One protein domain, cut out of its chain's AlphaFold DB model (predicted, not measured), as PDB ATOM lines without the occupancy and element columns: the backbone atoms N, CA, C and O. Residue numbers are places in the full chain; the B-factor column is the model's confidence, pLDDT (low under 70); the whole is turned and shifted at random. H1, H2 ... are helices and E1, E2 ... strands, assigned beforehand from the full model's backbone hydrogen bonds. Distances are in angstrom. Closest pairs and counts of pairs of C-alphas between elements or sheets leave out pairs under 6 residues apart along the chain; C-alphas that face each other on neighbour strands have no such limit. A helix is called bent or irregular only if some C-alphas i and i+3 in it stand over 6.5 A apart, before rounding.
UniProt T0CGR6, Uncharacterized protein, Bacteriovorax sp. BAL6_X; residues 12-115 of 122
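This is residues 12 to 115 of the 122 residues of an uncharacterized protein of Bacteriovorax sp. BAL6_X (UniProt T0CGR6). A small, twisted sheet of three antiparallel strands, in the order E2, E1, E3, has the long, kinked helix H1 along one face, while the shorter helix H2 packs on H1 and only grazes the sheet. At one end of the elongated outline E3 runs on into the short strand E4, and the following stretch without a named element, residues 80 to 99, folds back from there toward H2. The printed part has 104 residues with two named helices and four named strands, in the order E1, E2, H1, E3, E4, H2, and its class is mixed, helices and strands. It is compact, with a radius of gyration of the C-alphas of 14.3 A, and the C-alphas span 48 by 26 by 20 A.

The inner strand of the sheet is E1, residues 16 to 23, 23.1 A from first to last C-alpha; it begins at C-alpha 16, at (14.071, -0.022, 28.747). The edge strands are E2, residues 32 to 36, 13.5 A, and E3, residues 70 to 74, 13.4 A. Helix H1, residues 37 to 59, measures 31.6 A from C-alpha 37 at (8.261, 0.951, 31.475) to C-alpha 59. H1 is irregular: C-alphas 38 and 41 are 9.0 A apart, and it has a kink of 43 degrees near residue 44. Strand E4, residues 77 to 79, is 7.0 A long. Helix H2, residues 100 to 113, is 20.0 A long and ends at C-alpha 113, at (14.556, -2.445, 59.777).

E1 and E2 form a hairpin, antiparallel at 145 degrees, with N 19 and O 33 within hydrogen-bond range at 2.9 A. E1 and E3 are antiparallel at 157 degrees, with N 20 and O 73 at 2.8 A and N 71 and O 22 at 2.8 A. The pairing is staggered: E1 pairs with E2 over residues 16 to 20 and with E3 over residues 20 to 23. The sheet is only just strongly twisted, its C-alphas lying up to 4.2 A off the best plane. H1 is on the sheet at a height over the sheet of 8.0 A; it lies over E1 and runs along the strands, at 26 degrees to E1 on the local plane. The closest C-alphas of H1 and E2 are those of Ile 43 and Phe 35, 6.2 A apart. H1 on one face of the sheet gives two layers. E2, H1 and E3 form a split strand-helix-strand unit, two strands running the same way with E1 between them in the sheet, and its crossover is right-handed. With its residues 48 to 55 alone, H1 touches H2; the closest C-alphas are those of Leu 52 and His 110, 5.6 A apart. The two helices run the same way at 37 degrees, only just a steep tilt. H2 only grazes the sheet, with its residues 103 to 107, and is near E3. E3 runs on into E4 across a break of 2 residues, at 56 degrees. E4 pairs with no named strand, but its residues 77 to 78 pair antiparallel with residues 12 to 13. Every O i to N i+4 pair is within hydrogen-bond range in H2, and 17 of 19 are in H1.

The two C-alphas farthest apart are those of Gln 62 and Asn 81, 48.7 A. The printed part runs from residue 12 to residue 115 with no cut. The link from E4 to H2 is long, with 20 residues, and within it residues 91 to 92 pair antiparallel with residues 73 to 74 of E3. The mean pLDDT of the printed part is 92.1, and no printed residue is under 70.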
ATOM      1  N   HIS A  12      12.784  12.490  27.456       91.88
ATOM      2  CA  HIS A  12      11.970  11.318  27.761       91.88
ATOM      3  C   HIS A  12      12.850  10.132  28.139       91.88
ATOM      4  O   HIS A  12      13.955   9.969  27.625       91.88
ATOM      5  N   LEU A  13      12.358   9.277  29.032       92.25
ATOM      6  CA  LEU A  13      13.016   8.003  29.303       92.25
ATOM      7  C   LEU A  13      12.886   7.061  28.113       92.25
ATOM      8  O   LEU A  13      11.882   7.072  27.399       92.25
ATOM      9  N   LYS A  14      13.904   6.224  27.919       92.56
ATOM     10  CA  LYS A  14      13.778   5.059  27.045       92.56
ATOM     11  C   LYS A  14      12.821   4.048  27.686       92.56
ATOM     12  O   LYS A  14      12.677   4.008  28.905       92.56
ATOM     13  N   GLU A  15      12.189   3.216  26.862       92.50
ATOM     14  CA  GLU A  15      11.263   2.170  27.327       92.50
ATOM     15  C   GLU A  15      11.942   1.150  28.239       92.50
ATOM     16  O   GLU A  15      11.324   0.633  29.165       92.50
ATOM     17  N   LYS A  16      13.224   0.883  27.979       94.50
ATOM     18  CA  LYS A  16      14.071  -0.022  28.747       94.50
ATOM     19  C   LYS A  16      15.401   0.657  29.034       94.50
ATOM     20  O   LYS A  16      15.883   1.454  28.224       94.50
ATOM     21  N   GLY A  17      16.006   0.318  30.161       93.69
ATOM     22  CA  GLY A  17      17.289   0.888  30.551       93.69
ATOM     23  C   GLY A  17      17.753   0.406  31.912       93.69
ATOM     24  O   GLY A  17      17.285  -0.615  32.416       93.69
ATOM     25  N   VAL A  18      18.668   1.161  32.512       94.50
ATOM     26  CA  VAL A  18      19.245   0.868  33.827       94.50
ATOM     27  C   VAL A  18      18.871   1.958  34.827       94.50
ATOM     28  O   VAL A  18      19.048   3.148  34.561       94.50
ATOM     29  N   ILE A  19      18.404   1.552  36.006       95.44
ATOM     30  CA  ILE A  19      18.259   2.422  37.179       95.44
ATOM     31  C   ILE A  19      19.448   2.200  38.105       95.44
ATOM     32  O   ILE A  19      19.865   1.063  38.328       95.44
ATOM     33  N   HIS A  20      19.966   3.289  38.661       95.06
ATOM     34  CA  HIS A  20      20.983   3.305  39.701       95.06
ATOM     35  C   HIS A  20      20.384   3.870  40.990       95.06
ATOM     36  O   HIS A  20      19.711   4.901  40.960       95.06
ATOM     37  N   ILE A  21      20.670   3.209  42.109       94.88
ATOM     38  CA  ILE A  21      20.336   3.651  43.462       94.88
ATOM     39  C   ILE A  21      21.628   4.070  44.157       94.88
ATOM     40  O   ILE A  21      22.547   3.259  44.320       94.88
ATOM     41  N   LEU A  22      21.691   5.335  44.558       93.44
ATOM     42  CA  LEU A  22      22.792   5.890  45.334       93.44
ATOM     43  C   LEU A  22      22.266   6.305  46.703       93.44
ATOM     44  O   LEU A  22      21.200   6.909  46.790       93.44
ATOM     45  N   VAL A  23      23.023   5.996  47.750       92.81
ATOM     46  CA  VAL A  23      22.740   6.407  49.130       92.81
ATOM     47  C   VAL A  23      23.949   7.183  49.637       92.81
ATOM     48  O   VAL A  23      25.073   6.686  49.556       92.81
ATOM     49  N   ASN A  24      23.754   8.408  50.114       91.62
ATOM     50  CA  ASN A  24      24.829   9.345  50.480       91.62
ATOM     51  C   ASN A  24      25.868   9.526  49.356       91.62
ATOM     52  O   ASN A  24      27.077   9.535  49.593       91.62
ATOM     53  N   GLY A  25      25.398   9.569  48.104       88.50
ATOM     54  CA  GLY A  25      26.241   9.615  46.902       88.50
ATOM     55  C   GLY A  25      27.062   8.346  46.624       88.50
ATOM     56  O   GLY A  25      27.818   8.307  45.654       88.50
ATOM     57  N   ARG A  26      26.927   7.291  47.437       87.94
ATOM     58  CA  ARG A  26      27.632   6.015  47.259       87.94
ATOM     59  C   ARG A  26      26.754   5.035  46.505       87.94
ATOM     60  O   ARG A  26      25.572   4.877  46.800       87.94
ATOM     61  N   GLN A  27      27.355   4.323  45.559       85.06
ATOM     62  CA  GLN A  27      26.712   3.211  44.875       85.06
ATOM     63  C   GLN A  27      27.360   1.903  45.333       85.06
ATOM     64  O   GLN A  27      28.580   1.772  45.318       85.06
ATOM     65  N   LYS A  28      26.538   0.920  45.700       83.88
ATOM     66  CA  LYS A  28      26.975  -0.474  45.804       83.88
ATOM     67  C   LYS A  28      27.116  -1.030  44.384       83.88
ATOM     68  O   LYS A  28      26.332  -0.649  43.508       83.88
ATOM     69  N   ASP A  29      28.024  -1.971  44.147       75.50
ATOM     70  CA  ASP A  29      28.166  -2.601  42.821       75.50
ATOM     71  C   ASP A  29      26.848  -3.228  42.329       75.50
ATOM     72  O   ASP A  29      26.500  -3.141  41.150       75.50
ATOM     73  N   THR A  30      26.052  -3.774  43.256       83.00
ATOM     74  CA  THR A  30      24.720  -4.342  42.990       83.00
ATOM     75  C   THR A  30      23.580  -3.321  43.043       83.00
ATOM     76  O   THR A  30      22.419  -3.703  42.893       83.00
ATOM     77  N   GLY A  31      23.881  -2.034  43.244       84.19
ATOM     78  CA  GLY A  31      22.923  -0.930  43.370       84.19
ATOM     79  C   GLY A  31      22.289  -0.490  42.048       84.19
ATOM     80  O   GLY A  31      21.822   0.640  41.944       84.19
ATOM     81  N   ARG A  32      22.298  -1.350  41.027       92.62
ATOM     82  CA  ARG A  32      21.684  -1.104  39.721       92.62
ATOM     83  C   ARG A  32      20.803  -2.270  39.299       92.62
ATOM     84  O   ARG A  32      21.065  -3.410  39.681       92.62
ATOM     85  N   PHE A  33      19.790  -1.991  38.491       94.75
ATOM     86  CA  PHE A  33      18.920  -3.010  37.905       94.75
ATOM     87  C   PHE A  33      18.333  -2.528  36.576       94.75
ATOM     88  O   PHE A  33      18.290  -1.327  36.302       94.75
ATOM     89  N   LEU A  34      17.918  -3.478  35.738       94.25
ATOM     90  CA  LEU A  34      17.245  -3.186  34.475       94.25
ATOM     91  C   LEU A  34      15.773  -2.864  34.730       94.25
ATOM     92  O   LEU A  34      15.143  -3.498  35.574       94.25
ATOM     93  N   PHE A  35      15.220  -1.917  33.980       93.69
ATOM     94  CA  PHE A  35      13.796  -1.590  34.024       93.69
ATOM     95  C   PHE A  35      13.151  -1.711  32.642       93.69
ATOM     96  O   PHE A  35      13.820  -1.545  31.619       93.69
ATOM     97  N   SER A  36      11.840  -1.954  32.638       93.12
ATOM     98  CA  SER A  36      10.951  -1.800  31.485       93.12
ATOM     99  C   SER A  36       9.744  -0.974  31.914       93.12
ATOM    100  O   SER A  36       9.099  -1.313  32.906       93.12
ATOM    101  N   LEU A  37       9.422   0.098  31.186       89.12
ATOM    102  CA  LEU A  37       8.261   0.951  31.475       89.12
ATOM    103  C   LEU A  37       6.920   0.226  31.297       89.12
ATOM    104  O   LEU A  37       5.908   0.719  31.791       89.12
ATOM    105  N   GLU A  38       6.911  -0.931  30.632       89.31
ATOM    106  CA  GLU A  38       5.749  -1.824  30.533       89.31
ATOM    107  C   GLU A  38       5.379  -2.421  31.903       89.31
ATOM    108  O   GLU A  38       4.201  -2.582  32.213       89.31
ATOM    109  N   SER A  39       6.373  -2.659  32.764       88.06
ATOM    110  CA  SER A  39       6.215  -3.297  34.076       88.06
ATOM    111  C   SER A  39       6.387  -2.302  35.226       88.06
ATOM    112  O   SER A  39       7.158  -2.535  36.157       88.06
ATOM    113  N   ARG A  40       5.680  -1.162  35.198       83.88
ATOM    114  CA  ARG A  40       5.827  -0.108  36.231       83.88
ATOM    115  C   ARG A  40       5.746  -0.604  37.686       83.88
ATOM    116  O   ARG A  40       6.593  -0.174  38.467       83.88
ATOM    117  N   PRO A  41       4.811  -1.498  38.073       86.25
ATOM    118  CA  PRO A  41       4.745  -1.992  39.451       86.25
ATOM    119  C   PRO A  41       6.023  -2.719  39.893       86.25
ATOM    120  O   PRO A  41       6.462  -2.575  41.035       86.25
ATOM    121  N   GLU A  42       6.667  -3.452  38.980       92.00
ATOM    122  CA  GLU A  42       7.930  -4.144  39.255       92.00
ATOM    123  C   GLU A  42       9.073  -3.157  39.485       92.00
ATOM    124  O   GLU A  42       9.955  -3.419  40.301       92.00
ATOM    125  N   ILE A  43       9.057  -2.000  38.811       93.31
ATOM    126  CA  ILE A  43      10.084  -0.971  38.997       93.31
ATOM    127  C   ILE A  43      10.084  -0.491  40.448       93.31
ATOM    128  O   ILE A  43      11.134  -0.488  41.087       93.31
ATOM    129  N   THR A  44       8.916  -0.139  40.987       93.19
ATOM    130  CA  THR A  44       8.780   0.334  42.371       93.19
ATOM    131  C   THR A  44       9.225  -0.728  43.377       93.19
ATOM    132  O   THR A  44       9.964  -0.421  44.316       93.19
ATOM    133  N   GLN A  45       8.859  -1.994  43.155       94.50
ATOM    134  CA  GLN A  45       9.316  -3.094  44.006       94.50
ATOM    135  C   GLN A  45      10.839  -3.272  43.942       94.50
ATOM    136  O   GLN A  45      11.491  -3.437  44.974       94.50
ATOM    137  N   ASN A  46      11.427  -3.199  42.748       95.62
ATOM    138  CA  ASN A  46      12.870  -3.321  42.559       95.62
ATOM    139  C   ASN A  46      13.638  -2.163  43.206       95.62
ATOM    140  O   ASN A  46      14.683  -2.398  43.811       95.62
ATOM    141  N   ILE A  47      13.105  -0.937  43.148       95.38
ATOM    142  CA  ILE A  47      13.638   0.220  43.882       95.38
ATOM    143  C   ILE A  47      13.674  -0.087  45.379       95.38
ATOM    144  O   ILE A  47      14.734   0.005  45.996       95.38
ATOM    145  N   SER A  48      12.538  -0.503  45.945       95.88
ATOM    146  CA  SER A  48      12.415  -0.832  47.369       95.88
ATOM    147  C   SER A  48      13.418  -1.913  47.792       95.88
ATOM    148  O   SER A  48      14.192  -1.717  48.731       95.88
ATOM    149  N   ASN A  49      13.491  -3.012  47.033       95.81
ATOM    150  CA  ASN A  49      14.430  -4.108  47.281       95.81
ATOM    151  C   ASN A  49      15.888  -3.631  47.253       95.81
ATOM    152  O   ASN A  49      16.689  -4.017  48.104       95.81
ATOM    153  N   LYS A  50      16.245  -2.769  46.294       95.44
ATOM    154  CA  LYS A  50      17.615  -2.264  46.150       95.44
ATOM    155  C   LYS A  50      18.004  -1.272  47.236       95.44
ATOM    156  O   LYS A  50      19.155  -1.302  47.667       95.44
ATOM    157  N   ILE A  51      17.068  -0.452  47.711       95.19
ATOM    158  CA  ILE A  51      17.275   0.390  48.897       95.19
ATOM    159  C   ILE A  51      17.576  -0.503  50.108       95.19
ATOM    160  O   ILE A  51      18.603  -0.314  50.758       95.19
ATOM    161  N   LEU A  52      16.763  -1.536  50.350       95.88
ATOM    162  CA  LEU A  52      16.975  -2.473  51.456       95.88
ATOM    163  C   LEU A  52      18.322  -3.213  51.356       95.88
ATOM    164  O   LEU A  52      19.061  -3.304  52.334       95.88
ATOM    165  N   GLU A  53      18.685  -3.721  50.175       94.56
ATOM    166  CA  GLU A  53      19.995  -4.352  49.940       94.56
ATOM    167  C   GLU A  53      21.174  -3.410  50.221       94.56
ATOM    168  O   GLU A  53      22.249  -3.861  50.643       94.56
ATOM    169  N   HIS A  54      21.003  -2.122  49.920       94.19
ATOM    170  CA  HIS A  54      22.009  -1.100  50.167       94.19
ATOM    171  C   HIS A  54      22.110  -0.798  51.664       94.19
ATOM    172  O   HIS A  54      23.212  -0.731  52.200       94.19
ATOM    173  N   PHE A  55      20.982  -0.697  52.363       94.56
ATOM    174  CA  PHE A  55      20.953  -0.437  53.801       94.56
ATOM    175  C   PHE A  55      21.527  -1.593  54.611       94.56
ATOM    176  O   PHE A  55      22.362  -1.356  55.476       94.56
ATOM    177  N   LYS A  56      21.214  -2.844  54.257       94.19
ATOM    178  CA  LYS A  56      21.865  -4.025  54.852       94.19
ATOM    179  C   LYS A  56      23.384  -3.999  54.686       94.19
ATOM    180  O   LYS A  56      24.116  -4.447  55.561       94.19
ATOM    181  N   TRP A  57      23.864  -3.478  53.559       92.12
ATOM    182  CA  TRP A  57      25.295  -3.321  53.315       92.12
ATOM    183  C   TRP A  57      25.900  -2.191  54.154       92.12
ATOM    184  O   TRP A  57      26.927  -2.417  54.782       92.12
ATOM    185  N   ILE A  58      25.243  -1.030  54.254       91.00
ATOM    186  CA  ILE A  58      25.685   0.064  55.136       91.00
ATOM    187  C   ILE A  58      25.719  -0.397  56.596       91.00
ATOM    188  O   ILE A  58      26.712  -0.165  57.274       91.00
ATOM    189  N   ALA A  59      24.684  -1.101  57.056       92.19
ATOM    190  CA  ALA A  59      24.577  -1.607  58.423       92.19
ATOM    191  C   ALA A  59      25.689  -2.604  58.800       92.19
ATOM    192  O   ALA A  59      25.948  -2.820  59.978       92.19
ATOM    193  N   SER A  60      26.374  -3.202  57.816       91.75
ATOM    194  CA  SER A  60      27.536  -4.065  58.067       91.75
ATOM    195  C   SER A  60      28.821  -3.298  58.411       91.75
ATOM    196  O   SER A  60      29.816  -3.908  58.802       91.75
ATOM    197  N   PHE A  61      28.837  -1.973  58.248       90.31
ATOM    198  CA  PHE A  61      30.004  -1.148  58.535       90.31
ATOM    199  C   PHE A  61      30.099  -0.787  60.017       90.31
ATOM    200  O   PHE A  61      29.098  -0.540  60.676       90.31
ATOM    201  N   GLN A  62      31.330  -0.676  60.524       83.50
ATOM    202  CA  GLN A  62      31.583  -0.261  61.911       83.50
ATOM    203  C   GLN A  62      31.228   1.212  62.166       83.50
ATOM    204  O   GLN A  62      30.844   1.562  63.273       83.50
ATOM    205  N   ASN A  63      31.360   2.064  61.144       84.31
ATOM    206  CA  ASN A  63      31.064   3.494  61.213       84.31
ATOM    207  C   ASN A  63      29.970   3.829  60.197       84.31
ATOM    208  O   ASN A  63      30.257   4.161  59.040       84.31
ATOM    209  N   THR A  64      28.717   3.703  60.622       85.56
ATOM    210  CA  THR A  64      27.556   4.123  59.840       85.56
ATOM    211  C   THR A  64      27.373   5.633  59.962       85.56
ATOM    212  O   THR A  64      27.510   6.217  61.033       85.56
ATOM    213  N   LYS A  65      27.108   6.284  58.829       88.25
ATOM    214  CA  LYS A  65      26.607   7.661  58.806       88.25
ATOM    215  C   LYS A  65      25.086   7.622  58.647       88.25
ATOM    216  O   LYS A  65      24.613   6.675  58.006       88.25
ATOM    217  N   PRO A  66      24.352   8.627  59.151       92.25
ATOM    218  CA  PRO A  66      22.932   8.763  58.867       92.25
ATOM    219  C   PRO A  66      22.662   8.745  57.361       92.25
ATOM    220  O   PRO A  66      23.484   9.196  56.560       92.25
ATOM    221  N   VAL A  67      21.519   8.199  56.956       93.31
ATOM    222  CA  VAL A  67      21.044   8.281  55.574       93.31
ATOM    223  C   VAL A  67      20.529   9.698  55.334       93.31
ATOM    224  O   VAL A  67      19.463  10.063  55.823       93.31
ATOM    225  N   GLU A  68      21.293  10.478  54.577       93.81
ATOM    226  CA  GLU A  68      21.034  11.890  54.279       93.81
ATOM    227  C   GLU A  68      20.362  12.054  52.914       93.81
ATOM    228  O   GLU A  68      19.451  12.859  52.745       93.81
ATOM    229  N   ASN A  69      20.781  11.258  51.923       92.06
ATOM    230  CA  ASN A  69      20.208  11.311  50.583       92.06
ATOM    231  C   ASN A  69      20.048   9.927  49.947       92.06
ATOM    232  O   ASN A  69      20.837   9.004  50.164       92.06
ATOM    233  N   VAL A  70      19.000   9.797  49.130       94.00
ATOM    234  CA  VAL A  70      18.761   8.633  48.274       94.00
ATOM    235  C   VAL A  70      18.424   9.122  46.875       94.00
ATOM    236  O   VAL A  70      17.387   9.742  46.650       94.00
ATOM    237  N   ASN A  71      19.304   8.844  45.915       94.06
ATOM    238  CA  ASN A  71      19.108   9.226  44.523       94.06
ATOM    239  C   ASN A  71      18.745   8.006  43.678       94.06
ATOM    240  O   ASN A  71      19.456   6.999  43.669       94.06
ATOM    241  N   ILE A  72      17.659   8.138  42.921       95.19
ATOM    242  CA  ILE A  72      17.186   7.145  41.957       95.19
ATOM    243  C   ILE A  72      17.367   7.757  40.579       95.19
ATOM    244  O   ILE A  72      16.648   8.688  40.213       95.19
ATOM    245  N   ILE A  73      18.366   7.281  39.840       95.19
ATOM    246  CA  ILE A  73      18.820   7.953  38.621       95.19
ATOM    247  C   ILE A  73      19.010   6.995  37.452       95.19
ATOM    248  O   ILE A  73      19.261   5.803  37.626       95.19
ATOM    249  N   THR A  74      18.961   7.533  36.239       94.88
ATOM    250  CA  THR A  74      19.286   6.798  35.010       94.88
ATOM    251  C   THR A  74      20.052   7.664  34.017       94.88
ATOM    252  O   THR A  74      19.947   8.889  34.036       94.88
ATOM    253  N   SER A  75      20.828   7.029  33.140       93.31
ATOM    254  CA  SER A  75      21.376   7.648  31.920       93.31
ATOM    255  C   SER A  75      20.558   7.301  30.670       93.31
ATOM    256  O   SER A  75      20.842   7.805  29.586       93.31
ATOM    257  N   ASP A  76      19.540   6.445  30.792       94.25
ATOM    258  CA  ASP A  76      18.725   5.967  29.676       94.25
ATOM    259  C   ASP A  76      17.561   6.908  29.376       94.25
ATOM    260  O   ASP A  76      16.383   6.583  29.520       94.25
ATOM    261  N   ALA A  77      17.925   8.096  28.903       92.75
ATOM    262  CA  ALA A  77      17.002   9.094  28.391       92.75
ATOM    263  C   ALA A  77      17.352   9.476  26.947       92.75
ATOM    264  O   ALA A  77      18.489   9.322  26.493       92.75
ATOM    265  N   LYS A  78      16.355   9.973  26.221       93.56
ATOM    266  CA  LYS A  78      16.473  10.533  24.876       93.56
ATOM    267  C   LYS A  78      15.860  11.929  24.845       93.56
ATOM    268  O   LYS A  78      14.937  12.224  25.599       93.56
ATOM    269  N   CYS A  79      16.394  12.781  23.981       94.06
ATOM    270  CA  CYS A  79      15.831  14.093  23.703       94.06
ATOM    271  C   CYS A  79      15.099  14.043  22.360       94.06
ATOM    272  O   CYS A  79      15.703  13.631  21.370       94.06
ATOM    273  N   ASP A  80      13.855  14.507  22.310       93.81
ATOM    274  CA  ASP A  80      13.061  14.526  21.073       93.81
ATOM    275  C   ASP A  80      13.646  15.468  20.013       93.81
ATOM    276  O   ASP A  80      13.515  15.226  18.819       93.81
ATOM    277  N   ASN A  81      14.406  16.480  20.442       94.12
ATOM    278  CA  ASN A  81      15.153  17.373  19.552       94.12
ATOM    279  C   ASN A  81      16.479  16.762  19.050       94.12
ATOM    280  O   ASN A  81      17.327  17.476  18.521       94.12
ATOM    281  N   GLY A  82      16.723  15.468  19.283       92.06
ATOM    282  CA  GLY A  82      17.911  14.765  18.789       92.06
ATOM    283  C   GLY A  82      19.226  15.145  19.479       92.06
ATOM    284  O   GLY A  82      20.303  14.860  18.958       92.06
ATOM    285  N   CYS A  83      19.184  15.789  20.652       93.31
ATOM    286  CA  CYS A  83      20.405  16.167  21.365       93.31
ATOM    287  C   CYS A  83      21.224  14.933  21.772       93.31
ATOM    288  O   CYS A  83      20.727  14.057  22.479       93.31
ATOM    289  N   ALA A  84      22.512  14.915  21.426       91.62
ATOM    290  CA  ALA A  84      23.449  13.910  21.920       91.62
ATOM    291  C   ALA A  84      23.729  14.134  23.415       91.62
ATOM    292  O   ALA A  84      24.426  15.082  23.777       91.62
ATOM    293  N   LEU A  85      23.190  13.297  24.297       89.12
ATOM    294  CA  LEU A  85      23.390  13.408  25.745       89.12
ATOM    295  C   LEU A  85      24.634  12.607  26.172       89.12
ATOM    296  O   LEU A  85      24.768  11.455  25.756       89.12
ATOM    297  N   PRO A  86      25.554  13.176  26.978       87.56
ATOM    298  CA  PRO A  86      26.707  12.431  27.482       87.56
ATOM    299  C   PRO A  86      26.276  11.222  28.323       87.56
ATOM    300  O   PRO A  86      25.363  11.340  29.133       87.56
ATOM    301  N   LEU A  87      26.984  10.092  28.218       82.19
ATOM    302  CA  LEU A  87      26.695   8.884  29.015       82.19
ATOM    303  C   LEU A  87      26.831   9.107  30.532       82.19
ATOM    304  O   LEU A  87      26.181   8.430  31.329       82.19
ATOM    305  N   ALA A  88      27.679  10.061  30.928       86.75
ATOM    306  CA  ALA A  88      27.856  10.464  32.319       86.75
ATOM    307  C   ALA A  88      26.676  11.286  32.860       86.75
ATOM    308  O   ALA A  88      26.515  11.383  34.073       86.75
ATOM    309  N   GLN A  89      25.843  11.864  31.986       90.06
ATOM    310  CA  GLN A  89      24.671  12.616  32.410       90.06
ATOM    311  C   GLN A  89      23.651  11.656  33.023       90.06
ATOM    312  O   GLN A  89      23.233  10.678  32.400       90.06
ATOM    313  N   LYS A  90      23.240  11.959  34.252       92.00
ATOM    314  CA  LYS A  90      22.210  11.218  34.971       92.00
ATOM    315  C   LYS A  90      20.986  12.100  35.175       92.00
ATOM    316  O   LYS A  90      21.100  13.319  35.309       92.00
ATOM    317  N   PHE A  91      19.823  11.467  35.185       93.75
ATOM    318  CA  PHE A  91      18.526  12.107  35.354       93.75
ATOM    319  C   PHE A  91      17.802  11.469  36.528       93.75
ATOM    320  O   PHE A  91      17.807  10.242  36.653       93.75
ATOM    321  N   SER A  92      17.201  12.305  37.377       93.06
ATOM    322  CA  SER A  92      16.372  11.842  38.489       93.06
ATOM    323  C   SER A  92      15.105  11.178  37.968       93.06
ATOM    324  O   SER A  92      14.488  11.653  37.014       93.06
ATOM    325  N   LEU A  93      14.731  10.080  38.612       93.19
ATOM    326  CA  LEU A  93      13.497   9.343  38.363       93.19
ATOM    327  C   LEU A  93      12.408   9.644  39.400       93.19
ATOM    328  O   LEU A  93      11.288   9.138  39.262       93.19
ATOM    329  N   LEU A  94      12.732  10.460  40.408       92.19
ATOM    330  CA  LEU A  94      11.762  10.958  41.378       92.19
ATOM    331  C   LEU A  94      10.695  11.792  40.670       92.19
ATOM    332  O   LEU A  94      10.994  12.569  39.765       92.19
ATOM    333  N   ASP A  95       9.447  11.558  41.057       90.12
ATOM    334  CA  ASP A  95       8.230  12.176  40.527       90.12
ATOM    335  C   ASP A  95       7.994  11.962  39.016       90.12
ATOM    336  O   ASP A  95       7.053  12.507  38.441       90.12
ATOM    337  N   TYR A  96       8.793  11.098  38.375       88.62
ATOM    338  CA  TYR A  96       8.581  10.629  37.000       88.62
ATOM    339  C   TYR A  96       8.229   9.135  36.933       88.62
ATOM    340  O   TYR A  96       7.325   8.748  36.191       88.62
ATOM    341  N   ILE A  97       8.931   8.285  37.696       89.94
ATOM    342  CA  ILE A  97       8.633   6.843  37.826       89.94
ATOM    343  C   ILE A  97       8.054   6.521  39.200       89.94
ATOM    344  O   ILE A  97       7.101   5.754  39.296       89.94
ATOM    345  N   VAL A  98       8.653   7.080  40.248       91.69
ATOM    346  CA  VAL A  98       8.297   6.819  41.644       91.69
ATOM    347  C   VAL A  98       8.161   8.148  42.363       91.69
ATOM    348  O   VAL A  98       8.976   9.044  42.141       91.69
ATOM    349  N   SER A  99       7.138   8.307  43.199       93.31
ATOM    350  CA  SER A  99       6.956   9.576  43.900       93.31
ATOM    351  C   SER A  99       7.985   9.755  45.013       93.31
ATOM    352  O   SER A  99       8.378   8.804  45.695       93.31
ATOM    353  N   THR A 100       8.367  11.005  45.259       93.44
ATOM    354  CA  THR A 100       9.231  11.377  46.385       93.44
ATOM    355  C   THR A 100       8.673  10.873  47.724       93.44
ATOM    356  O   THR A 100       9.408  10.367  48.575       93.44
ATOM    357  N   ARG A 101       7.343  10.912  47.891       93.38
ATOM    358  CA  ARG A 101       6.649  10.394  49.080       93.38
ATOM    359  C   ARG A 101       6.837   8.886  49.261       93.38
ATOM    360  O   ARG A 101       7.096   8.444  50.379       93.38
ATOM    361  N   GLU A 102       6.691   8.104  48.194       93.81
ATOM    362  CA  GLU A 102       6.880   6.649  48.241       93.81
ATOM    363  C   GLU A 102       8.320   6.292  48.600       93.81
ATOM    364  O   GLU A 102       8.537   5.464  49.482       93.81
ATOM    365  N   VAL A 103       9.299   6.962  47.986       94.62
ATOM    366  CA  VAL A 103      10.719   6.734  48.286       94.62
ATOM    367  C   VAL A 103      11.027   7.069  49.738       94.62
ATOM    368  O   VAL A 103      11.631   6.256  50.432       94.62
ATOM    369  N   LYS A 104      10.549   8.214  50.238       95.00
ATOM    370  CA  LYS A 104      10.709   8.590  51.648       95.00
ATOM    371  C   LYS A 104      10.114   7.537  52.583       95.00
ATOM    372  O   LYS A 104      10.747   7.168  53.568       95.00
ATOM    373  N   SER A 105       8.938   7.003  52.250       95.38
ATOM    374  CA  SER A 105       8.329   5.910  53.013       95.38
ATOM    375  C   SER A 105       9.195   4.647  52.999       95.38
ATOM    376  O   SER A 105       9.426   4.073  54.058       95.38
ATOM    377  N   MET A 106       9.696   4.220  51.834       95.44
ATOM    378  CA  MET A 106      10.572   3.044  51.717       95.44
ATOM    379  C   MET A 106      11.859   3.219  52.521       95.44
ATOM    380  O   MET A 106      12.272   2.301  53.221       95.44
ATOM    381  N   VAL A 107      12.474   4.403  52.456       95.81
ATOM    382  CA  VAL A 107      13.696   4.707  53.207       95.81
ATOM    383  C   VAL A 107      13.447   4.627  54.706       95.81
ATOM    384  O   VAL A 107      14.190   3.942  55.397       95.81
ATOM    385  N   LEU A 108      12.395   5.268  55.218       96.00
ATOM    386  CA  LEU A 108      12.103   5.251  56.653       96.00
ATOM    387  C   LEU A 108      11.808   3.836  57.168       96.00
ATOM    388  O   LEU A 108      12.274   3.469  58.246       96.00
ATOM    389  N   VAL A 109      11.068   3.034  56.395       97.19
ATOM    390  CA  VAL A 109      10.783   1.631  56.732       97.19
ATOM    391  C   VAL A 109      12.076   0.814  56.762       97.19
ATOM    392  O   VAL A 109      12.414   0.241  57.797       97.19
ATOM    393  N   HIS A 110      12.845   0.817  55.671       96.81
ATOM    394  CA  HIS A 110      14.038  -0.024  55.542       96.81
ATOM    395  C   HIS A 110      15.180   0.405  56.459       96.81
ATOM    396  O   HIS A 110      15.939  -0.438  56.934       96.81
ATOM    397  N   ALA A 111      15.329   1.707  56.715       95.25
ATOM    398  CA  ALA A 111      16.341   2.211  57.636       95.25
ATOM    399  C   ALA A 111      16.046   1.742  59.059       95.25
ATOM    400  O   ALA A 111      16.936   1.218  59.723       95.25
ATOM    401  N   LYS A 112      14.775   1.815  59.482       95.94
ATOM    402  CA  LYS A 112      14.331   1.276  60.769       95.94
ATOM    403  C   LYS A 112      14.583  -0.230  60.871       95.94
ATOM    404  O   LYS A 112      15.078  -0.682  61.897       95.94
ATOM    405  N   GLU A 113      14.279  -0.997  59.822       96.00
ATOM    406  CA  GLU A 113      14.556  -2.445  59.777       96.00
ATOM    407  C   GLU A 113      16.048  -2.772  59.912       96.00
ATOM    408  O   GLU A 113      16.408  -3.792  60.499       96.00
ATOM    409  N   CYS A 114      16.919  -1.913  59.381       94.88
ATOM    410  CA  CYS A 114      18.369  -2.099  59.414       94.88
ATOM    411  C   CYS A 114      19.058  -1.397  60.597       94.88
ATOM    412  O   CYS A 114      20.282  -1.463  60.687       94.88
ATOM    413  N   GLY A 115      18.311  -0.717  61.475       94.19
ATOM    414  CA  GLY A 115      18.874   0.060  62.584       94.19
ATOM    415  C   GLY A 115      19.750   1.236  62.136       94.19
ATOM    416  O   GLY A 115      20.749   1.529  62.784       94.19
TER     417      GLY A 115